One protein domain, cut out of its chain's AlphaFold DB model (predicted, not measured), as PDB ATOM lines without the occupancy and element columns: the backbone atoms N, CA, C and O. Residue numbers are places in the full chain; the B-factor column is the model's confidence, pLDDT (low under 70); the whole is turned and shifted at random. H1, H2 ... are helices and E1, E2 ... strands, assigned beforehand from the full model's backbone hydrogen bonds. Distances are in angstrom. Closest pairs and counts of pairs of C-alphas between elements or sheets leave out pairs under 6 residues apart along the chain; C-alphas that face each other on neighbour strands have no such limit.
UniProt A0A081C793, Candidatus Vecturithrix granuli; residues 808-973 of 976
ATOM      1  N   VAL A 808     172.186  96.470 156.628       67.25
ATOM      2  CA  VAL A 808     172.200  95.570 155.461       67.25
ATOM      3  C   VAL A 808     172.970  94.281 155.761       67.25
ATOM      4  O   VAL A 808     172.523  93.186 155.414       67.25
ATOM      5  N   SER A 809     174.117  94.390 156.441       66.88
ATOM      6  CA  SER A 809     174.915  93.231 156.856       66.88
ATOM      7  C   SER A 809     174.132  92.326 157.815       66.88
ATOM      8  O   SER A 809     174.116  91.108 157.633       66.88
ATOM      9  N   ARG A 810     173.412  92.922 158.775       77.00
ATOM     10  CA  ARG A 810     172.561  92.195 159.732       77.00
ATOM     11  C   ARG A 810     171.429  91.441 159.031       77.00
ATOM     12  O   ARG A 810     171.300  90.240 159.238       77.00
ATOM     13  N   GLN A 811     170.693  92.091 158.128       80.38
ATOM     14  CA  GLN A 811     169.609  91.451 157.367       80.38
ATOM     15  C   GLN A 811     170.115  90.295 156.478       80.38
ATOM     16  O   GLN A 811     169.482  89.240 156.386       80.38
ATOM     17  N   ASN A 812     171.272  90.468 155.829       77.81
ATOM     18  CA  ASN A 812     171.886  89.415 155.019       77.81
ATOM     19  C   ASN A 812     172.332  88.222 155.867       77.81
ATOM     20  O   ASN A 812     172.124  87.080 155.455       77.81
ATOM     21  N   GLN A 813     172.895  88.475 157.051       80.31
ATOM     22  CA  GLN A 813     173.237  87.424 158.003       80.31
ATOM     23  C   GLN A 813     171.984  86.640 158.425       80.31
ATOM     24  O   GLN A 813     171.976  85.419 158.292       80.31
ATOM     25  N   THR A 814     170.894  87.329 158.784       87.81
ATOM     26  CA  THR A 814     169.601  86.702 159.108       87.81
ATOM     27  C   THR A 814     169.130  85.753 158.002       87.81
ATOM     28  O   THR A 814     168.791  84.601 158.265       87.81
ATOM     29  N   LYS A 815     169.171  86.186 156.734       85.94
ATOM     30  CA  LYS A 815     168.782  85.349 155.583       85.94
ATOM     31  C   LYS A 815     169.715  84.142 155.381       85.94
ATOM     32  O   LYS A 815     169.275  83.084 154.930       85.94
ATOM     33  N   VAL A 816     171.009  84.269 155.673       86.12
ATOM     34  CA  VAL A 816     171.953  83.138 155.605       86.12
ATOM     35  C   VAL A 816     171.644  82.115 156.695       86.12
ATOM     36  O   VAL A 816     171.539  80.925 156.392       86.12
ATOM     37  N   ASP A 817     171.423  82.579 157.922       89.56
ATOM     38  CA  ASP A 817     171.129  81.721 159.068       89.56
ATOM     39  C   ASP A 817     169.790  80.982 158.879       89.56
ATOM     40  O   ASP A 817     169.727  79.762 159.041       89.56
ATOM     41  N   MET A 818     168.747  81.652 158.372       91.19
ATOM     42  CA  MET A 818     167.463  81.010 158.038       91.19
ATOM     43  C   MET A 818     167.586  79.903 156.977       91.19
ATOM     44  O   MET A 818     166.915  78.875 157.080       91.19
ATOM     45  N   ARG A 819     168.472  80.048 155.977       90.31
ATOM     46  CA  ARG A 819     168.743  78.969 155.000       90.31
ATOM     47  C   ARG A 819     169.428  77.770 155.644       90.31
ATOM     48  O   ARG A 819     169.130  76.630 155.278       90.31
ATOM     49  N   ALA A 820     170.347  78.017 156.574       89.50
ATOM     50  CA  ALA A 820     171.021  76.957 157.311       89.50
ATOM     51  C   ALA A 820     170.019  76.178 158.178       89.50
ATOM     52  O   ALA A 820     169.992  74.948 158.113       89.50
ATOM     53  N   ILE A 821     169.129  76.885 158.884       92.06
ATOM     54  CA  ILE A 821     168.022  76.287 159.648       92.06
ATOM     55  C   ILE A 821     167.115  75.469 158.722       92.06
ATOM     56  O   ILE A 821     166.825  74.310 159.001       92.06
ATOM     57  N   GLY A 822     166.725  76.024 157.573       89.06
ATOM     58  CA  GLY A 822     165.927  75.313 156.574       89.06
ATOM     59  C   GLY A 822     166.571  74.032 156.045       89.06
ATOM     60  O   GLY A 822     165.895  73.030 155.838       89.06
ATOM     61  N   THR A 823     167.891  74.040 155.855       90.56
ATOM     62  CA  THR A 823     168.649  72.852 155.428       90.56
ATOM     63  C   THR A 823     168.648  71.773 156.513       90.56
ATOM     64  O   THR A 823     168.496  70.585 156.211       90.56
ATOM     65  N   ALA A 824     168.769  72.178 157.779       90.62
ATOM     66  CA  ALA A 824     168.664  71.273 158.918       90.62
ATOM     67  C   ALA A 824     167.256  70.671 159.033       90.62
ATOM     68  O   ALA A 824     167.123  69.456 159.153       90.62
ATOM     69  N   LEU A 825     166.211  71.495 158.900       89.62
ATOM     70  CA  LEU A 825     164.813  71.050 158.876       89.62
ATOM     71  C   LEU A 825     164.532  70.093 157.710       89.62
ATOM     72  O   LEU A 825     163.845  69.093 157.889       89.62
ATOM     73  N   GLY A 826     165.104  70.347 156.531       87.56
ATOM     74  CA  GLY A 826     165.001  69.439 155.386       87.56
ATOM     75  C   GLY A 826     165.687  68.091 155.625       87.56
ATOM     76  O   GLY A 826     165.161  67.059 155.222       87.56
ATOM     77  N   SER A 827     166.829  68.082 156.317       88.75
ATOM     78  CA  SER A 827     167.499  66.835 156.719       88.75
ATOM     79  C   SER A 827     166.666  66.071 157.750       88.75
ATOM     80  O   SER A 827     166.478  64.867 157.619       88.75
ATOM     81  N   TYR A 828     166.080  66.789 158.712       88.31
ATOM     82  CA  TYR A 828     165.157  66.222 159.694       88.31
ATOM     83  C   TYR A 828     163.928  65.584 159.020       88.31
ATOM     84  O   TYR A 828     163.559  64.460 159.352       88.31
ATOM     85  N   LEU A 829     163.333  66.247 158.021       86.00
ATOM     86  CA  LEU A 829     162.214  65.697 157.248       86.00
ATOM     87  C   LEU A 829     162.576  64.364 156.574       86.00
ATOM     88  O   LEU A 829     161.754  63.457 156.557       86.00
ATOM     89  N   VAL A 830     163.788  64.232 156.028       87.69
ATOM     90  CA  VAL A 830     164.237  62.990 155.372       87.69
ATOM     91  C   VAL A 830     164.339  61.827 156.360       87.69
ATOM     92  O   VAL A 830     164.031  60.694 155.997       87.69
ATOM     93  N   ASP A 831     164.762  62.098 157.594       87.75
ATOM     94  CA  ASP A 831     164.985  61.056 158.597       87.75
ATOM     95  C   ASP A 831     163.706  60.668 159.356       87.75
ATOM     96  O   ASP A 831     163.567  59.516 159.781       87.75
ATOM     97  N   PHE A 832     162.764  61.602 159.512       85.75
ATOM     98  CA  PHE A 832     161.560  61.406 160.325       85.75
ATOM     99  C   PHE A 832     160.242  61.427 159.536       85.75
ATOM    100  O   PHE A 832     159.204  61.135 160.122       85.75
ATOM    101  N   ASP A 833     160.262  61.719 158.231       85.44
ATOM    102  CA  ASP A 833     159.088  61.901 157.350       85.44
ATOM    103  C   ASP A 833     158.137  63.053 157.764       85.44
ATOM    104  O   ASP A 833     157.060  63.211 157.189       85.44
ATOM    105  N   PHE A 834     158.530  63.895 158.729       86.81
ATOM    106  CA  PHE A 834     157.822  65.120 159.123       86.81
ATOM    107  C   PHE A 834     158.787  66.192 159.668       86.81
ATOM    108  O   PHE A 834     159.846  65.866 160.204       86.81
ATOM    109  N   PHE A 835     158.418  67.473 159.575       88.81
ATOM    110  CA  PHE A 835     159.091  68.581 160.266       88.81
ATOM    111  C   PHE A 835     158.741  68.610 161.762       88.81
ATOM    112  O   PHE A 835     157.623  68.228 162.112       88.81
ATOM    113  N   PRO A 836     159.628  69.106 162.650       90.19
ATOM    114  CA  PRO A 836     159.346  69.224 164.082       90.19
ATOM    115  C   PRO A 836     157.975  69.853 164.347       90.19
ATOM    116  O   PRO A 836     157.707  70.971 163.906       90.19
ATOM    117  N   MET A 837     157.098  69.109 165.026       86.44
ATOM    118  CA  MET A 837     155.682  69.453 165.130       86.44
ATOM    119  C   MET A 837     155.428  70.432 166.276       86.44
ATOM    120  O   MET A 837     155.411  70.036 167.440       86.44
ATOM    121  N   HIS A 838     155.169  71.695 165.941       87.31
ATOM    122  CA  HIS A 838     154.746  72.725 166.891       87.31
ATOM    123  C   HIS A 838     153.496  73.422 166.361       87.31
ATOM    124  O   HIS A 838     153.554  74.133 165.362       87.31
ATOM    125  N   SER A 839     152.365  73.195 167.035       77.38
ATOM    126  CA  SER A 839     151.047  73.702 166.633       77.38
ATOM    127  C   SER A 839     150.811  75.176 166.969       77.38
ATOM    128  O   SER A 839     149.829  75.735 166.497       77.38
ATOM    129  N   GLU A 840     151.683  75.778 167.780       84.31
ATOM    130  CA  GLU A 840     151.680  77.192 168.165       84.31
ATOM    131  C   GLU A 840     153.029  77.819 167.800       84.31
ATOM    132  O   GLU A 840     154.056  77.130 167.780       84.31
ATOM    133  N   LEU A 841     153.031  79.126 167.525       85.56
ATOM    134  CA  LEU A 841     154.250  79.864 167.213       85.56
ATOM    135  C   LEU A 841     155.183  79.886 168.430       85.56
ATOM    136  O   LEU A 841     154.820  80.369 169.502       85.56
ATOM    137  N   THR A 842     156.398  79.369 168.265       89.50
ATOM    138  CA  THR A 842     157.380  79.257 169.348       89.50
ATOM    139  C   THR A 842     158.753  79.734 168.903       89.50
ATOM    140  O   THR A 842     159.064  79.743 167.715       89.50
ATOM    141  N   SER A 843     159.613  80.109 169.847       89.06
ATOM    142  CA  SER A 843     161.010  80.386 169.518       89.06
ATOM    143  C   SER A 843     161.705  79.108 169.042       89.06
ATOM    144  O   SER A 843     161.489  78.036 169.607       89.06
ATOM    145  N   LEU A 844     162.603  79.225 168.062       88.94
ATOM    146  CA  LEU A 844     163.410  78.117 167.549       88.94
ATOM    147  C   LEU A 844     164.186  77.389 168.659       88.94
ATOM    148  O   LEU A 844     164.401  76.183 168.568       88.94
ATOM    149  N   TRP A 845     164.558  78.097 169.731       85.19
ATOM    150  CA  TRP A 845     165.160  77.503 170.930       85.19
ATOM    151  C   TRP A 845     164.319  76.366 171.524       85.19
ATOM    152  O   TRP A 845     164.871  75.374 171.991       85.19
ATOM    153  N   ASN A 846     162.994  76.487 171.464       87.56
ATOM    154  CA  ASN A 846     162.049  75.526 172.028       87.56
ATOM    155  C   ASN A 846     161.705  74.382 171.063       87.56
ATOM    156  O   ASN A 846     160.969  73.476 171.443       87.56
ATOM    157  N   VAL A 847     162.201  74.432 169.822       85.25
ATOM    158  CA  VAL A 847     162.015  73.363 168.827       85.25
ATOM    159  C   VAL A 847     162.975  72.194 169.089       85.25
ATOM    160  O   VAL A 847     162.770  71.098 168.579       85.25
ATOM    161  N   GLU A 848     164.017  72.416 169.905       77.44
ATOM    162  CA  GLU A 848     164.987  71.403 170.344       77.44
ATOM    163  C   GLU A 848     165.583  70.571 169.191       77.44
ATOM    164  O   GLU A 848     165.749  69.355 169.294       77.44
ATOM    165  N   LEU A 849     165.950  71.226 168.078       80.88
ATOM    166  CA  LEU A 849     166.689  70.561 167.001       80.88
ATOM    167  C   LEU A 849     167.993  69.969 167.565       80.88
ATOM    168  O   LEU A 849     168.807  70.728 168.105       80.88
ATOM    169  N   PRO A 850     168.225  68.645 167.454       79.25
ATOM    170  CA  PRO A 850     169.449  68.046 167.961       79.25
ATOM    171  C   PRO A 850     170.673  68.701 167.313       79.25
ATOM    172  O   PRO A 850     170.668  68.981 166.113       79.25
ATOM    173  N   TYR A 851     171.743  68.891 168.091       77.50
ATOM    174  CA  TYR A 851     172.986  69.535 167.631       77.50
ATOM    175  C   TYR A 851     173.591  68.868 166.379       77.50
ATOM    176  O   TYR A 851     174.304  69.499 165.604       77.50
ATOM    177  N   GLU A 852     173.278  67.588 166.170       78.62
ATOM    178  CA  GLU A 852     173.649  66.790 164.998       78.62
ATOM    179  C   GLU A 852     173.044  67.324 163.686       78.62
ATOM    180  O   GLU A 852     173.659  67.165 162.633       78.62
ATOM    181  N   TYR A 853     171.886  67.993 163.750       78.06
ATOM    182  CA  TYR A 853     171.221  68.626 162.605       78.06
ATOM    183  C   TYR A 853     171.527  70.123 162.508       78.06
ATOM    184  O   TYR A 853     171.714  70.635 161.404       78.06
ATOM    185  N   TYR A 854     171.585  70.839 163.638       84.25
ATOM    186  CA  TYR A 854     171.824  72.284 163.646       84.25
ATOM    187  C   TYR A 854     172.610  72.743 164.881       84.25
ATOM    188  O   TYR A 854     172.165  72.578 166.012       84.25
ATOM    189  N   GLY A 855     173.767  73.368 164.652       79.62
ATOM    190  CA  GLY A 855     174.606  73.994 165.686       79.62
ATOM    191  C   GLY A 855     174.890  75.476 165.422       79.62
ATOM    192  O   GLY A 855     175.926  75.979 165.856       79.62
ATOM    193  N   GLY A 856     174.035  76.134 164.629       84.44
ATOM    194  CA  GLY A 856     174.179  77.531 164.206       84.44
ATOM    195  C   GLY A 856     173.520  78.538 165.156       84.44
ATOM    196  O   GLY A 856     173.256  78.240 166.319       84.44
ATOM    197  N   ALA A 857     173.265  79.751 164.657       84.31
ATOM    198  CA  ALA A 857     172.625  80.820 165.424       84.31
ATOM    199  C   ALA A 857     171.120  80.561 165.627       84.31
ATOM    200  O   ALA A 857     170.429  80.111 164.715       84.31
ATOM    201  N   TYR A 858     170.611  80.869 166.820       87.56
ATOM    202  CA  TYR A 858     169.179  80.786 167.160       87.56
ATOM    203  C   TYR A 858     168.503  82.163 167.230       87.56
ATOM    204  O   TYR A 858     167.295  82.265 167.456       87.56
ATOM    205  N   THR A 859     169.289  83.216 167.041       87.75
ATOM    206  CA  THR A 859     168.845  84.601 166.945       87.75
ATOM    207  C   THR A 859     169.223  85.162 165.581       87.75
ATOM    208  O   THR A 859     170.172  84.687 164.952       87.75
ATOM    209  N   ASP A 860     168.482  86.159 165.124       86.06
ATOM    210  CA  ASP A 860     168.756  86.883 163.894       86.06
ATOM    211  C   ASP A 860     169.906  87.899 164.052       86.06
ATOM    212  O   ASP A 860     170.538  88.017 165.104       86.06
ATOM    213  N   GLY A 861     170.206  88.647 162.985       80.31
ATOM    214  CA  GLY A 861     171.257  89.669 162.963       80.31
ATOM    215  C   GLY A 861     171.035  90.868 163.899       80.31
ATOM    216  O   GLY A 861     171.926  91.720 163.989       80.31
ATOM    217  N   TRP A 862     169.889  90.952 164.584       81.69
ATOM    218  CA  TRP A 862     169.577  91.942 165.622       81.69
ATOM    219  C   TRP A 862     169.516  91.335 167.029       81.69
ATOM    220  O   TRP A 862     169.080  92.011 167.959       81.69
ATOM    221  N   ASP A 863     169.997  90.098 167.187       82.88
ATOM    222  CA  ASP A 863     169.977  89.324 168.430       82.88
ATOM    223  C   ASP A 863     168.553  89.003 168.936       82.88
ATOM    224  O   ASP A 863     168.361  88.684 170.113       82.88
ATOM    225  N   MET A 864     167.554  89.023 168.044       86.56
ATOM    226  CA  MET A 864     166.172  88.632 168.340       86.56
ATOM    227  C   MET A 864     165.937  87.157 167.986       86.56
ATOM    228  O   MET A 864     166.563  86.637 167.065       86.56
ATOM    229  N   PRO A 865     165.075  86.425 168.709       88.00
ATOM    230  CA  PRO A 865     164.871  85.001 168.458       88.00
ATOM    231  C   PRO A 865     164.176  84.737 167.115       88.00
ATOM    232  O   PRO A 865     163.202  85.402 166.773       88.00
ATOM    233  N   PHE A 866     164.601  83.688 166.404       91.94
ATOM    234  CA  PHE A 866     163.800  83.141 165.304       91.94
ATOM    235  C   PHE A 866     162.527  82.480 165.844       91.94
ATOM    236  O   PHE A 866     162.585  81.756 166.844       91.94
ATOM    237  N   ASN A 867     161.398  82.675 165.161       90.94
ATOM    238  CA  ASN A 867     160.112  82.059 165.491       90.94
ATOM    239  C   ASN A 867     159.761  80.959 164.485       90.94
ATOM    240  O   ASN A 867     160.012  81.107 163.292       90.94
ATOM    241  N   TYR A 868     159.183  79.863 164.965       92.81
ATOM    242  CA  TYR A 868     158.903  78.651 164.206       92.81
ATOM    243  C   TYR A 868     157.497  78.117 164.506       92.81
ATOM    244  O   TYR A 868     157.064  78.103 165.660       92.81
ATOM    245  N   VAL A 869     156.809  77.634 163.470       90.31
ATOM    246  CA  VAL A 869     155.546  76.885 163.572       90.31
ATOM    247  C   VAL A 869     155.448  75.876 162.426       90.31
ATOM    248  O   VAL A 869     155.972  76.116 161.336       90.31
ATOM    249  N   SER A 870     154.762  74.757 162.643       89.25
ATOM    250  CA  SER A 870     154.467  73.765 161.603       89.25
ATOM    251  C   SER A 870     152.975  73.442 161.549       89.25
ATOM    252  O   SER A 870     152.246  73.653 162.520       89.25
ATOM    253  N   ASN A 871     152.501  72.878 160.437       83.44
ATOM    254  CA  ASN A 871     151.140  72.341 160.395       83.44
ATOM    255  C   ASN A 871     151.016  71.045 161.220       83.44
ATOM    256  O   ASN A 871     152.008  70.431 161.624       83.44
ATOM    257  N   ILE A 872     149.774  70.617 161.468       79.25
ATOM    258  CA  ILE A 872     149.461  69.440 162.302       79.25
ATOM    259  C   ILE A 872     150.018  68.148 161.685       79.25
ATOM    260  O   ILE A 872     150.360  67.210 162.402       79.25
ATOM    261  N   SER A 873     150.121  68.097 160.356       77.75
ATOM    262  CA  SER A 873     150.679  66.956 159.631       77.75
ATOM    263  C   SER A 873     152.215  66.952 159.567       77.75
ATOM    264  O   SER A 873     152.788  65.949 159.145       77.75
ATOM    265  N   GLY A 874     152.882  68.035 159.987       81.12
ATOM    266  CA  GLY A 874     154.335  68.213 159.884       81.12
ATOM    267  C   GLY A 874     154.849  68.235 158.440       81.12
ATOM    268  O   GLY A 874     156.018  67.949 158.202       81.12
ATOM    269  N   SER A 875     153.983  68.535 157.473       81.06
ATOM    270  CA  SER A 875     154.321  68.608 156.049       81.06
ATOM    271  C   SER A 875     154.729  70.008 155.586       81.06
ATOM    272  O   SER A 875     155.325  70.127 154.518       81.06
ATOM    273  N   GLN A 876     154.451  71.042 156.387       82.69
ATOM    274  CA  GLN A 876     154.826  72.432 156.117       82.69
ATOM    275  C   GLN A 876     155.352  73.120 157.377       82.69
ATOM    276  O   GLN A 876     154.867  72.848 158.483       82.69
ATOM    277  N   TYR A 877     156.297  74.048 157.210       89.69
ATOM    278  CA  TYR A 877     156.799  74.890 158.298       89.69
ATOM    279  C   TYR A 877     156.980  76.353 157.888       89.69
ATOM    280  O   TYR A 877     157.222  76.685 156.726       89.69
ATOM    281  N   LEU A 878     156.926  77.226 158.891       88.56
ATOM    282  CA  LEU A 878     157.178  78.653 158.768       88.56
ATOM    283  C   LEU A 878     158.268  79.064 159.758       88.56
ATOM    284  O   LEU A 878     158.174  78.761 160.946       88.56
ATOM    285  N   LEU A 879     159.294  79.755 159.262       90.75
ATOM    286  CA  LEU A 879     160.347  80.376 160.059       90.75
ATOM    287  C   LEU A 879     160.290  81.895 159.852       90.75
ATOM    288  O   LEU A 879     160.310  82.355 158.709       90.75
ATOM    289  N   ILE A 880     160.222  82.660 160.939       90.00
ATOM    290  CA  ILE A 880     159.987  84.111 160.928       90.00
ATOM    291  C   ILE A 880     161.070  84.823 161.749       90.00
ATOM    292  O   ILE A 880     161.382  84.406 162.866       90.00
ATOM    293  N   SER A 881     161.619  85.910 161.209       90.19
ATOM    294  CA  SER A 881     162.326  86.956 161.962       90.19
ATOM    295  C   SER A 881     161.531  88.249 161.815       90.19
ATOM    296  O   SER A 881     161.212  88.631 160.693       90.19
ATOM    297  N   TYR A 882     161.230  88.909 162.935       86.12
ATOM    298  CA  TYR A 882     160.488  90.175 162.965       86.12
ATOM    299  C   TYR A 882     161.370  91.397 162.652       86.12
ATOM    300  O   TYR A 882     161.082  92.508 163.072       86.12
ATOM    301  N   GLY A 883     162.519  91.198 161.998       81.69
ATOM    302  CA  GLY A 883     163.429  92.290 161.666       81.69
ATOM    303  C   GLY A 883     163.901  93.093 162.887       81.69
ATOM    304  O   GLY A 883     164.037  92.584 164.000       81.69
ATOM    305  N   LYS A 884     164.200  94.373 162.665       81.56
ATOM    306  CA  LYS A 884     164.766  95.268 163.685       81.56
ATOM    307  C   LYS A 884     163.758  95.691 164.759       81.56
ATOM    308  O   LYS A 884     164.171  95.943 165.894       81.56
ATOM    309  N   ASP A 885     162.483  95.845 164.408       80.44
ATOM    310  CA  ASP A 885     161.457  96.366 165.319       80.44
ATOM    311  C   ASP A 885     160.923  95.298 166.287       80.44
ATOM    312  O   ASP A 885     160.351  95.640 167.328       80.44
ATOM    313  N   ASN A 886     161.205  94.023 165.992       80.81
ATOM    314  CA  ASN A 886     160.810  92.866 166.784       80.81
ATOM    315  C   ASN A 886     159.285  92.802 167.002       80.81
ATOM    316  O   ASN A 886     158.817  92.347 168.052       80.81
ATOM    317  N   ALA A 887     158.508  93.289 166.030       81.00
ATOM    318  CA  ALA A 887     157.055  93.292 166.056       81.00
ATOM    319  C   ALA A 887     156.489  92.643 164.777       81.00
ATOM    320  O   ALA A 887     157.019  92.876 163.702       81.00
ATOM    321  N   PRO A 888     155.409  91.844 164.865       74.12
ATOM    322  CA  PRO A 888     154.839  91.187 163.693       74.12
ATOM    323  C   PRO A 888     154.114  92.170 162.758       74.12
ATOM    324  O   PRO A 888     153.350  93.028 163.219       74.12
ATOM    325  N   GLY A 889     154.267  91.964 161.449       68.75
ATOM    326  CA  GLY A 889     153.490  92.600 160.385       68.75
ATOM    327  C   GLY A 889     154.318  93.423 159.392       68.75
ATOM    328  O   GLY A 889     155.503  93.685 159.563       68.75
ATOM    329  N   SER A 890     153.673  93.885 158.314       59.31
ATOM    330  CA  SER A 890     154.297  94.841 157.392       59.31
ATOM    331  C   SER A 890     154.250  96.246 157.998       59.31
ATOM    332  O   SER A 890     153.191  96.886 158.003       59.31
ATOM    333  N   SER A 891     155.370  96.737 158.525       53.78
ATOM    334  CA  SER A 891     155.437  98.103 159.045       53.78
ATOM    335  C   SER A 891     155.385  99.138 157.904       53.78
ATOM    336  O   SER A 891     155.740  98.867 156.758       53.78
ATOM    337  N   THR A 892     154.950 100.368 158.201       49.91
ATOM    338  CA  THR A 892     155.144 101.527 157.305       49.91
ATOM    339  C   THR A 892     156.533 102.170 157.489       49.91
ATOM    340  O   THR A 892     156.710 103.335 157.133       49.91
ATOM    341  N   GLY A 893     157.466 101.454 158.132       58.75
ATOM    342  CA  GLY A 893     158.822 101.881 158.487       58.75
ATOM    343  C   GLY A 893     159.864 101.527 157.421       58.75
ATOM    344  O   GLY A 893     159.560 101.518 156.228       58.75
ATOM    345  N   SER A 894     161.114 101.293 157.833       64.00
ATOM    346  CA  SER A 894     162.194 100.952 156.894       64.00
ATOM    347  C   SER A 894     162.087  99.497 156.418       64.00
ATOM    348  O   SER A 894     161.519  98.664 157.113       64.00
ATOM    349  N   GLU A 895     162.702  99.150 155.281       66.56
ATOM    350  CA  GLU A 895     162.758  97.758 154.775       66.56
ATOM    351  C   GLU A 895     163.383  96.768 155.789       66.56
ATOM    352  O   GLU A 895     163.188  95.558 155.702       66.56
ATOM    353  N   PHE A 896     164.133  97.258 156.784       72.75
ATOM    354  CA  PHE A 896     164.732  96.432 157.841       72.75
ATOM    355  C   PHE A 896     163.787  96.138 159.015       72.75
ATOM    356  O   PHE A 896     164.115  95.292 159.847       72.75
ATOM    357  N   ASP A 897     162.646  96.826 159.072       74.88
ATOM    358  CA  ASP A 897     161.546  96.570 160.008       74.88
ATOM    359  C   ASP A 897     160.504  95.621 159.374       74.88
ATOM    360  O   ASP A 897     159.455  95.383 159.954       74.88
ATOM    361  N   GLU A 898     160.730  95.138 158.143       75.94
ATOM    362  CA  GLU A 898     159.842  94.165 157.502       75.94
ATOM    363  C   GLU A 898     160.188  92.732 157.958       75.94
ATOM    364  O   GLU A 898     161.356  92.325 157.962       75.94
ATOM    365  N   ASP A 899     159.153  91.947 158.269       84.12
ATOM    366  CA  ASP A 899     159.274  90.530 158.618       84.12
ATOM    367  C   ASP A 899     159.964  89.719 157.510       84.12
ATOM    368  O   ASP A 899     159.568  89.731 156.340       84.12
ATOM    369  N   ILE A 900     160.969  88.927 157.884       85.50
ATOM    370  CA  ILE A 900     161.642  87.996 156.978       85.50
ATOM    371  C   ILE A 900     161.059  86.607 157.195       85.50
ATOM    372  O   ILE A 900     161.180  86.026 158.273       85.50
ATOM    373  N   ILE A 901     160.471  86.059 156.134       86.06
ATOM    374  CA  ILE A 901     159.721  84.808 156.193       86.06
ATOM    375  C   ILE A 901     160.390  83.757 155.313       86.06
ATOM    376  O   ILE A 901     160.693  83.989 154.138       86.06
ATOM    377  N   TYR A 902     160.610  82.580 155.889       88.25
ATOM    378  CA  TYR A 902     161.187  81.430 155.213       88.25
ATOM    379  C   TYR A 902     160.267  80.221 155.384       88.25
ATOM    380  O   TYR A 902     160.095  79.710 156.490       88.25
ATOM    381  N   MET A 903     159.667  79.778 154.282       84.50
ATOM    382  CA  MET A 903     158.646  78.733 154.248       84.50
ATOM    383  C   MET A 903     159.084  77.620 153.299       84.50
ATOM    384  O   MET A 903     159.452  77.891 152.151       84.50
ATOM    385  N   ASP A 904     159.076  76.379 153.787       82.38
ATOM    386  CA  ASP A 904     159.357  75.160 153.013       82.38
ATOM    387  C   ASP A 904     160.606  75.259 152.103       82.38
ATOM    388  O   ASP A 904     160.620  74.828 150.950       82.38
ATOM    389  N   GLY A 905     161.685  75.860 152.618       79.50
ATOM    390  CA  GLY A 905     162.951  76.017 151.890       79.50
ATOM    391  C   GLY A 905     163.031  77.224 150.943       79.50
ATOM    392  O   GLY A 905     164.018  77.360 150.217       79.50
ATOM    393  N   THR A 906     162.037  78.115 150.947       80.25
ATOM    394  CA  THR A 906     162.009  79.320 150.107       80.25
ATOM    395  C   THR A 906     161.764  80.590 150.918       80.25
ATOM    396  O   THR A 906     161.021  80.588 151.896       80.25
ATOM    397  N   PHE A 907     162.401  81.696 150.516       79.00
ATOM    398  CA  PHE A 907     162.095  83.005 151.094       79.00
ATOM    399  C   PHE A 907     160.810  83.549 150.498       79.00
ATOM    400  O   PHE A 907     160.714  83.726 149.284       79.00
ATOM    401  N   VAL A 908     159.882  83.900 151.376       72.88
ATOM    402  CA  VAL A 908     158.655  84.611 151.044       72.88
ATOM    403  C   VAL A 908     158.854  86.047 151.540       72.88
ATOM    404  O   VAL A 908     158.407  86.432 152.609       72.88
ATOM    405  N   SER A 909     159.689  86.804 150.823       58.03
ATOM    406  CA  SER A 909     160.115  88.164 151.206       58.03
ATOM    407  C   SER A 909     158.958  89.184 151.072       58.03
ATOM    408  O   SER A 909     158.030  88.943 150.292       58.03
ATOM    409  N   PRO A 910     159.012  90.346 151.760       53.03
ATOM    410  CA  PRO A 910     157.890  91.254 151.990       53.03
ATOM    411  C   PRO A 910     157.642  92.144 150.770       53.03
ATOM    412  O   PRO A 910     158.024  93.303 150.715       53.03
ATOM    413  N   LYS A 911     157.059  91.561 149.725       53.66
ATOM    414  CA  LYS A 911     156.233  92.197 148.684       53.66
ATOM    415  C   LYS A 911     156.011  91.163 147.582       53.66
ATOM    416  O   LYS A 911     156.822  90.998 146.679       53.66
ATOM    417  N   VAL A 912     154.821  90.563 147.624       53.09
ATOM    418  CA  VAL A 912     154.128  89.954 146.476       53.09
ATOM    419  C   VAL A 912     154.585  88.544 146.054       53.09
ATOM    420  O   VAL A 912     154.920  88.309 144.900       53.09
ATOM    421  N   ASP A 913     154.440  87.564 146.951       61.97
ATOM    422  CA  ASP A 913     153.875  86.256 146.554       61.97
ATOM    423  C   ASP A 913     152.628  85.947 147.401       61.97
ATOM    424  O   ASP A 913     152.543  84.972 148.152       61.97
ATOM    425  N   VAL A 914     151.667  86.872 147.314       64.31
ATOM    426  CA  VAL A 914     150.376  86.815 148.019       64.31
ATOM    427  C   VAL A 914     149.645  85.513 147.694       64.31
ATOM    428  O   VAL A 914     148.993  84.949 148.563       64.31
ATOM    429  N   ASP A 915     149.799  84.991 146.477       70.25
ATOM    430  CA  ASP A 915     149.140  83.759 146.054       70.25
ATOM    431  C   ASP A 915     149.644  82.543 146.835       70.25
ATOM    432  O   ASP A 915     148.848  81.680 147.207       70.25
ATOM    433  N   THR A 916     150.947  82.458 147.111       74.50
ATOM    434  CA  THR A 916     151.499  81.355 147.904       74.50
ATOM    435  C   THR A 916     151.065  81.444 149.363       74.50
ATOM    436  O   THR A 916     150.566  80.451 149.883       74.50
ATOM    437  N   LEU A 917     151.137  82.620 149.994       75.50
ATOM    438  CA  LEU A 917     150.661  82.801 151.374       75.50
ATOM    439  C   LEU A 917     149.150  82.571 151.512       75.50
ATOM    440  O   LEU A 917     148.714  81.917 152.456       75.50
ATOM    441  N   ASN A 918     148.354  83.038 150.548       78.06
ATOM    442  CA  ASN A 918     146.911  82.816 150.509       78.06
ATOM    443  C   ASN A 918     146.576  81.329 150.370       78.06
ATOM    444  O   ASN A 918     145.721  80.823 151.093       78.06
ATOM    445  N   ARG A 919     147.266  80.599 149.482       79.38
ATOM    446  CA  ARG A 919     147.108  79.141 149.368       79.38
ATOM    447  C   ARG A 919     147.498  78.429 150.663       79.38
ATOM    448  O   ARG A 919     146.780  77.520 151.072       79.38
ATOM    449  N   THR A 920     148.580  78.851 151.317       81.94
ATOM    450  CA  THR A 920     149.004  78.281 152.603       81.94
ATOM    451  C   THR A 920     147.976  78.558 153.700       81.94
ATOM    452  O   THR A 920     147.644  77.641 154.445       81.94
ATOM    453  N   LEU A 921     147.390  79.760 153.760       84.19
ATOM    454  CA  LEU A 921     146.307  80.079 154.697       84.19
ATOM    455  C   LEU A 921     145.086  79.177 154.468       84.19
ATOM    456  O   LEU A 921     144.564  78.592 155.414       84.19
ATOM    457  N   ILE A 922     144.660  79.004 153.213       85.00
ATOM    458  CA  ILE A 922     143.548  78.111 152.853       85.00
ATOM    459  C   ILE A 922     143.856  76.653 153.235       85.00
ATOM    460  O   ILE A 922     142.999  75.968 153.796       85.00
ATOM    461  N   SER A 923     145.083  76.182 152.986       83.00
ATOM    462  CA  SER A 923     145.523  74.835 153.376       83.00
ATOM    463  C   SER A 923     145.517  74.655 154.897       83.00
ATOM    464  O   SER A 923     144.965  73.678 155.402       83.00
ATOM    465  N   ALA A 924     146.041  75.632 155.641       84.56
ATOM    466  CA  ALA A 924     146.055  75.621 157.102       84.56
ATOM    467  C   ALA A 924     144.634  75.562 157.688       84.56
ATOM    468  O   ALA A 924     144.396  74.832 158.651       84.56
ATOM    469  N   VAL A 925     143.665  76.250 157.072       86.19
ATOM    470  CA  VAL A 925     142.248  76.163 157.457       86.19
ATOM    471  C   VAL A 925     141.667  74.774 157.183       86.19
ATOM    472  O   VAL A 925     140.986  74.228 158.049       86.19
ATOM    473  N   HIS A 926     141.945  74.171 156.022       83.12
ATOM    474  CA  HIS A 926     141.497  72.806 155.715       83.12
ATOM    475  C   HIS A 926     142.044  71.765 156.696       83.12
ATOM    476  O   HIS A 926     141.345  70.808 157.034       83.12
ATOM    477  N   GLU A 927     143.275  71.963 157.161       83.00
ATOM    478  CA  GLU A 927     143.944  71.090 158.127       83.00
ATOM    479  C   GLU A 927     143.570  71.380 159.587       83.00
ATOM    480  O   GLU A 927     143.998  70.645 160.475       83.00
ATOM    481  N   ASN A 928     142.760  72.412 159.853       85.38
ATOM    482  CA  ASN A 928     142.468  72.919 161.196       85.38
ATOM    483  C   ASN A 928     143.734  73.331 161.987       85.38
ATOM    484  O   ASN A 928     143.799  73.176 163.207       85.38
ATOM    485  N   ALA A 929     144.764  73.832 161.296       84.88
ATOM    486  CA  ALA A 929     146.057  74.210 161.867       84.88
ATOM    487  C   ALA A 929     146.012  75.620 162.490       84.88
ATOM    488  O   ALA A 929     146.520  76.584 161.919       84.88
ATOM    489  N   ILE A 930     145.399  75.722 163.673       85.25
ATOM    490  CA  ILE A 930     145.091  76.985 164.369       85.25
ATOM    491  C   ILE A 930     146.308  77.922 164.492       85.25
ATOM    492  O   ILE A 930     146.249  79.038 163.986       85.25
ATOM    493  N   GLY A 931     147.432  77.485 165.073       83.75
ATOM    494  CA  GLY A 931     148.579  78.384 165.268       83.75
ATOM    495  C   GLY A 931     149.301  78.779 163.975       83.75
ATOM    496  O   GLY A 931     149.918  79.839 163.922       83.75
ATOM    497  N   MET A 932     149.179  77.991 162.900       84.12
ATOM    498  CA  MET A 932     149.671  78.397 161.578       84.12
ATOM    499  C   MET A 932     148.752  79.454 160.948       84.12
ATOM    500  O   MET A 932     149.250  80.396 160.338       84.12
ATOM    501  N   VAL A 933     147.429  79.358 161.148       86.06
ATOM    502  CA  VAL A 933     146.475  80.414 160.761       86.06
ATOM    503  C   VAL A 933     146.772  81.711 161.518       86.06
ATOM    504  O   VAL A 933     146.844  82.768 160.898       86.06
ATOM    505  N   GLU A 934     147.016  81.650 162.829       86.12
ATOM    506  CA  GLU A 934     147.375  82.832 163.626       86.12
ATOM    507  C   GLU A 934     148.695  83.463 163.176       86.12
ATOM    508  O   GLU A 934     148.745  84.673 162.962       86.12
ATOM    509  N   ALA A 935     149.744  82.657 162.977       84.19
ATOM    510  CA  ALA A 935     151.047  83.146 162.529       84.19
ATOM    511  C   ALA A 935     150.963  83.828 161.153       84.19
ATOM    512  O   ALA A 935     151.534  84.900 160.972       84.19
ATOM    513  N   LEU A 936     150.209  83.251 160.206       84.50
ATOM    514  CA  LEU A 936     149.999  83.831 158.874       84.50
ATOM    515  C   LEU A 936     149.198  85.144 158.927       84.50
ATOM    516  O   LEU A 936     149.464  86.064 158.159       84.50
ATOM    517  N   LEU A 937     148.234  85.271 159.838       84.50
ATOM    518  CA  LEU A 937     147.485  86.519 160.008       84.50
ATOM    519  C   LEU A 937     148.320  87.603 160.713       84.50
ATOM    520  O   LEU A 937     148.196  88.776 160.365       84.50
ATOM    521  N   GLN A 938     149.201  87.227 161.650       79.62
ATOM    522  CA  GLN A 938     150.108  88.156 162.345       79.62
ATOM    523  C   GLN A 938     151.094  88.847 161.392       79.62
ATOM    524  O   GLN A 938     151.331  90.042 161.531       79.62
ATOM    525  N   ILE A 939     151.596  88.130 160.386       75.94
ATOM    526  CA  ILE A 939     152.491  88.678 159.348       75.94
ATOM    527  C   ILE A 939     151.745  89.462 158.243       75.94
ATOM    528  O   ILE A 939     152.357  89.893 157.266       75.94
ATOM    529  N   GLY A 940     150.421  89.641 158.359       76.12
ATOM    530  CA  GLY A 940     149.626  90.492 157.467       76.12
ATOM    531  C   GLY A 940     149.048  89.828 156.207       76.12
ATOM    532  O   GLY A 940     148.772  90.533 155.235       76.12
ATOM    533  N   VAL A 941     148.849  88.503 156.185       80.62
ATOM    534  CA  VAL A 941     148.134  87.822 155.080       80.62
ATOM    535  C   VAL A 941     146.670  88.277 155.021       80.62
ATOM    536  O   VAL A 941     146.028  88.437 156.057       80.62
ATOM    537  N   ASP A 942     146.124  88.469 153.810       80.38
ATOM    538  CA  ASP A 942     144.732  88.900 153.626       80.38
ATOM    539  C   ASP A 942     143.758  87.835 154.174       80.38
ATOM    540  O   ASP A 942     143.653  86.743 153.604       80.38
ATOM    541  N   PRO A 943     142.990  88.134 155.240       81.88
ATOM    542  CA  PRO A 943     142.048  87.185 155.833       81.88
ATOM    543  C   PRO A 943     140.878  86.833 154.895       81.88
ATOM    544  O   PRO A 943     140.157  85.864 155.141       81.88
ATOM    545  N   ASN A 944     140.677  87.602 153.817       83.31
ATOM    546  CA  ASN A 944     139.655  87.372 152.795       83.31
ATOM    547  C   ASN A 944     140.178  86.621 151.565       83.31
ATOM    548  O   ASN A 944     139.463  86.536 150.559       83.31
ATOM    549  N   ALA A 945     141.397  86.079 151.635       79.06
ATOM    550  CA  ALA A 945     141.959  85.215 150.608       79.06
ATOM    551  C   ALA A 945     140.953  84.137 150.177       79.06
ATOM    552  O   ALA A 945     140.283  83.519 151.012       79.06
ATOM    553  N   LYS A 946     140.842  83.931 148.860       82.19
ATOM    554  CA  LYS A 946     139.935  82.952 148.252       82.19
ATOM    555  C   LYS A 946     140.714  81.856 147.550       82.19
ATOM    556  O   LYS A 946     141.749  82.123 146.945       82.19
ATOM    557  N   ASP A 947     140.184  80.645 147.611       79.88
ATOM    558  CA  ASP A 947     140.696  79.502 146.868       79.88
ATOM    559  C   ASP A 947     140.298  79.550 145.374       79.88
ATOM    560  O   ASP A 947     139.594  80.454 144.912       79.88
ATOM    561  N   GLU A 948     140.730  78.554 144.596       77.38
ATOM    562  CA  GLU A 948     140.403  78.445 143.163       77.38
ATOM    563  C   GLU A 948     138.899  78.225 142.891       77.38
ATOM    564  O   GLU A 948     138.429  78.468 141.776       77.38
ATOM    565  N   ALA A 949     138.132  77.795 143.899       73.69
ATOM    566  CA  ALA A 949     136.677  77.661 143.854       73.69
ATOM    567  C   ALA A 949     135.943  78.958 144.263       73.69
ATOM    568  O   ALA A 949     134.712  79.027 144.181       73.69
ATOM    569  N   GLY A 950     136.680  80.004 144.652       79.00
ATOM    570  CA  GLY A 950     136.155  81.290 145.096       79.00
ATOM    571  C   GLY A 950     135.650  81.304 146.543       79.00
ATOM    572  O   GLY A 950     134.980  82.270 146.926       79.00
ATOM    573  N   GLN A 951     135.940  80.269 147.336       80.44
ATOM    574  CA  GLN A 951     135.611  80.184 148.759       80.44
ATOM    575  C   GLN A 951     136.682  80.897 149.592       80.44
ATOM    576  O   GLN A 951     137.874  80.702 149.370       80.44
ATOM    577  N   SER A 952     136.269  81.740 150.544       86.69
ATOM    578  CA  SER A 952     137.196  82.375 151.486       86.69
ATOM    579  C   SER A 952     137.623  81.407 152.592       86.69
ATOM    580  O   SER A 952     136.894  80.465 152.913       86.69
ATOM    581  N   ALA A 953     138.759  81.688 153.235       85.69
ATOM    582  CA  ALA A 953     139.205  80.985 154.442       85.69
ATOM    583  C   ALA A 953     138.082  80.873 155.498       85.69
ATOM    584  O   ALA A 953     137.851  79.808 156.071       85.69
ATOM    585  N   LEU A 954     137.305  81.947 155.686       86.69
ATOM    586  CA  LEU A 954     136.171  81.982 156.613       86.69
ATOM    587  C   LEU A 954     135.021  81.056 156.182       86.69
ATOM    588  O   LEU A 954     134.429  80.378 157.027       86.69
ATOM    589  N   ALA A 955     134.703  81.008 154.884       85.25
ATOM    590  CA  ALA A 955     133.664  80.128 154.351       85.25
ATOM    591  C   ALA A 955     134.033  78.653 154.566       85.25
ATOM    592  O   ALA A 955     133.213  77.880 155.057       85.25
ATOM    593  N   ILE A 956     135.290  78.292 154.296       86.06
ATOM    594  CA  ILE A 956     135.805  76.930 154.480       86.06
ATOM    595  C   ILE A 956     135.774  76.535 155.964       86.06
ATOM    596  O   ILE A 956     135.254  75.474 156.306       86.06
ATOM    597  N   ALA A 957     136.259  77.399 156.863       87.25
ATOM    598  CA  ALA A 957     136.238  77.141 158.305       87.25
ATOM    599  C   ALA A 957     134.807  76.971 158.851       87.25
ATOM    600  O   ALA A 957     134.558  76.113 159.701       87.25
ATOM    601  N   THR A 958     133.856  77.758 158.335       87.56
ATOM    602  CA  THR A 958     132.438  77.689 158.720       87.56
ATOM    603  C   THR A 958     131.789  76.394 158.237       87.56
ATOM    604  O   THR A 958     131.108  75.726 159.019       87.56
ATOM    605  N   ASP A 959     132.027  76.008 156.982       85.38
ATOM    606  CA  ASP A 959     131.478  74.784 156.385       85.38
ATOM    607  C   ASP A 959     132.024  73.517 157.066       85.38
ATOM    608  O   ASP A 959     131.301  72.530 157.221       85.38
ATOM    609  N   LEU A 960     133.283  73.552 157.520       84.81
ATOM    610  CA  LEU A 960     133.935  72.455 158.245       84.81
ATOM    611  C   LEU A 960     133.654  72.457 159.760       84.81
ATOM    612  O   LEU A 960     133.932  71.465 160.434       84.81
ATOM    613  N   GLY A 961     133.060  73.528 160.301       85.06
ATOM    614  CA  GLY A 961     132.696  73.648 161.718       85.06
ATOM    615  C   GLY A 961     133.857  73.987 162.664       85.06
ATOM    616  O   GLY A 961     133.775  73.703 163.862       85.06
ATOM    617  N   PHE A 962     134.936  74.587 162.157       91.50
ATOM    618  CA  PHE A 962     136.120  74.974 162.933       91.50
ATOM    619  C   PHE A 962     135.909  76.320 163.638       91.50
ATOM    620  O   PHE A 962     136.436  77.353 163.232       91.50
ATOM    621  N   ASN A 963     135.105  76.305 164.706       88.44
ATOM    622  CA  ASN A 963     134.646  77.512 165.410       88.44
ATOM    623  C   ASN A 963     135.782  78.436 165.892       88.44
ATOM    624  O   ASN A 963     135.617  79.649 165.876       88.44
ATOM    625  N   GLU A 964     136.921  77.874 166.296       87.25
ATOM    626  CA  GLU A 964     138.086  78.630 166.780       87.25
ATOM    627  C   GLU A 964     138.786  79.390 165.641       87.25
ATOM    628  O   GLU A 964     139.037  80.586 165.751       87.25
ATOM    629  N   ILE A 965     138.970  78.745 164.484       88.12
ATOM    630  CA  ILE A 965     139.489  79.394 163.268       88.12
ATOM    631  C   ILE A 965     138.515  80.463 162.755       88.12
ATOM    632  O   ILE A 965     138.943  81.525 162.305       88.12
ATOM    633  N   VAL A 966     137.202  80.218 162.848       86.50
ATOM    634  CA  VAL A 966     136.172  81.216 162.515       86.50
ATOM    635  C   VAL A 966     136.300  82.453 163.409       86.50
ATOM    636  O   VAL A 966     136.190  83.574 162.916       86.50
ATOM    637  N   GLU A 967     136.543  82.282 164.709       88.31
ATOM    638  CA  GLU A 967     136.754  83.398 165.638       88.31
ATOM    639  C   GLU A 967     138.039  84.175 165.312       88.31
ATOM    640  O   GLU A 967     137.993  85.400 165.189       88.31
ATOM    641  N   ILE A 968     139.150  83.473 165.072       88.75
ATOM    642  CA  ILE A 968     140.446  84.066 164.703       88.75
ATOM    643  C   ILE A 968     140.341  84.881 163.404       88.75
ATOM    644  O   ILE A 968     140.755  86.041 163.368       88.75
ATOM    645  N   LEU A 969     139.732  84.325 162.352       86.75
ATOM    646  CA  LEU A 969     139.559  85.011 161.066       86.75
ATOM    647  C   LEU A 969     138.638  86.235 161.181       86.75
ATOM    648  O   LEU A 969     138.938  87.281 160.604       86.75
ATOM    649  N   ASN A 970     137.547  86.145 161.949       85.94
ATOM    650  CA  ASN A 970     136.666  87.293 162.199       85.94
ATOM    651  C   ASN A 970     137.394  88.414 162.956       85.94
ATOM    652  O   ASN A 970     137.237  89.586 162.614       85.94
ATOM    653  N   ASN A 971     138.214  88.064 163.952       84.62
ATOM    654  CA  ASN A 971     139.020  89.027 164.707       84.62
ATOM    655  C   ASN A 971     140.083  89.706 163.829       84.62
ATOM    656  O   ASN A 971     140.373  90.884 164.027       84.62
ATOM    657  N   ALA A 972     140.606  88.996 162.827       79.81
ATOM    658  CA  ALA A 972     141.513  89.543 161.821       79.81
ATOM    659  C   ALA A 972     140.808  90.379 160.729       79.81
ATOM    660  O   ALA A 972     141.477  90.960 159.879       79.81
ATOM    661  N   GLY A 973     139.472  90.486 160.745       80.44
ATOM    662  CA  GLY A 973     138.705  91.297 159.793       80.44
ATOM    663  C   GLY A 973     138.227  90.556 158.539       80.44
ATOM    664  O   GLY A 973     137.914  91.207 157.538       80.44
TER     665      GLY A 973
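This is residues 808 to 973 of the 976 residues of a protein of Candidatus Vecturithrix granuli (UniProt A0A081C793). A small three-stranded sheet, E1 E2 E3, sits between the long helix H1 over one face and the shorter helix H4 over the other. H4 belongs to a group of four helices, two helical hairpins side by side (H3 with H4, H5 with H6), which makes the end of the body away from H1. The printed part has 166 residues, with six named helices and three named strands in the order H1 H2 E1 E2 E3 H3 H4 H5 H6; the sheet, in the order E1 E2 E3, is antiparallel. The class is mostly helix, though under half of the residues are in named elements. The whole is compact, with a radius of gyration of the C-alphas of 15.7 A and spans of 44 by 40 by 24 A.

Find C-alpha 808 at (172.200, 95.570, 155.461); from there H1 runs 36.1 A through residues 808 to 832. H2 is residues 844 to 847. Next come E1, residues 867 to 870, E2, residues 877 to 881 and 13.8 A long, and E3, residues 900 to 903. Look for H3 at C-alpha 914, (150.376, 86.815, 148.019); it covers residues 914 to 926, 18.3 A. H4 is residues 930 to 938, 12.4 A, H5 residues 953 to 960, and H6 residues 963 to 971, 12.3 A, ending at (139.020, 89.027, 164.707).

Begin at the sheet, a meander, each strand the antiparallel neighbour of the one before. In the hairpin of E1 and E2, N 878 and O 869 are 2.8 A apart, within hydrogen-bond range; in that of E2 and E3, N 902 and O 879 are 2.8 A apart. H1 is on the sheet at a height of 9.6 A, over E2 and E3; its closest C-alphas to E3 are Met 818 and Tyr 902, 6.9 A. H4 is on the opposite face at a height of 9.8 A; its closest C-alphas to E1 are Met 932 and Val 869, 6.4 A. H2 only grazes the sheet. Moving outward, H3 and H4 touch at Ala 924 and Val 933, closest C-alphas 6.0 A apart, opposite ways at a shallow tilt of 26 degrees. H4 and H6 touch at Ile 930 and Ile 965, 6.2 A, the same way at a shallow tilt of 6 degrees. H5 and H6 touch at Ala 957 and Val 966, 5.9 A. H3, with residues 921 to 926 alone, touches H5. In H1, H3, H4, H5 and H6 every O i to N i+4 pair is within hydrogen-bond range; H2 is too short for one.

The C-alphas farthest apart, Ser 809 and Asp 959, are 47.2 A apart. The printed part has no cut. The links H1 to H2, H2 to E1, E2 to E3 and H4 to H5 are long. The mean pLDDT of the printed part is 81.9; look for values under 70 at residues 808 to 809, 889 to 895 and 909 to 914.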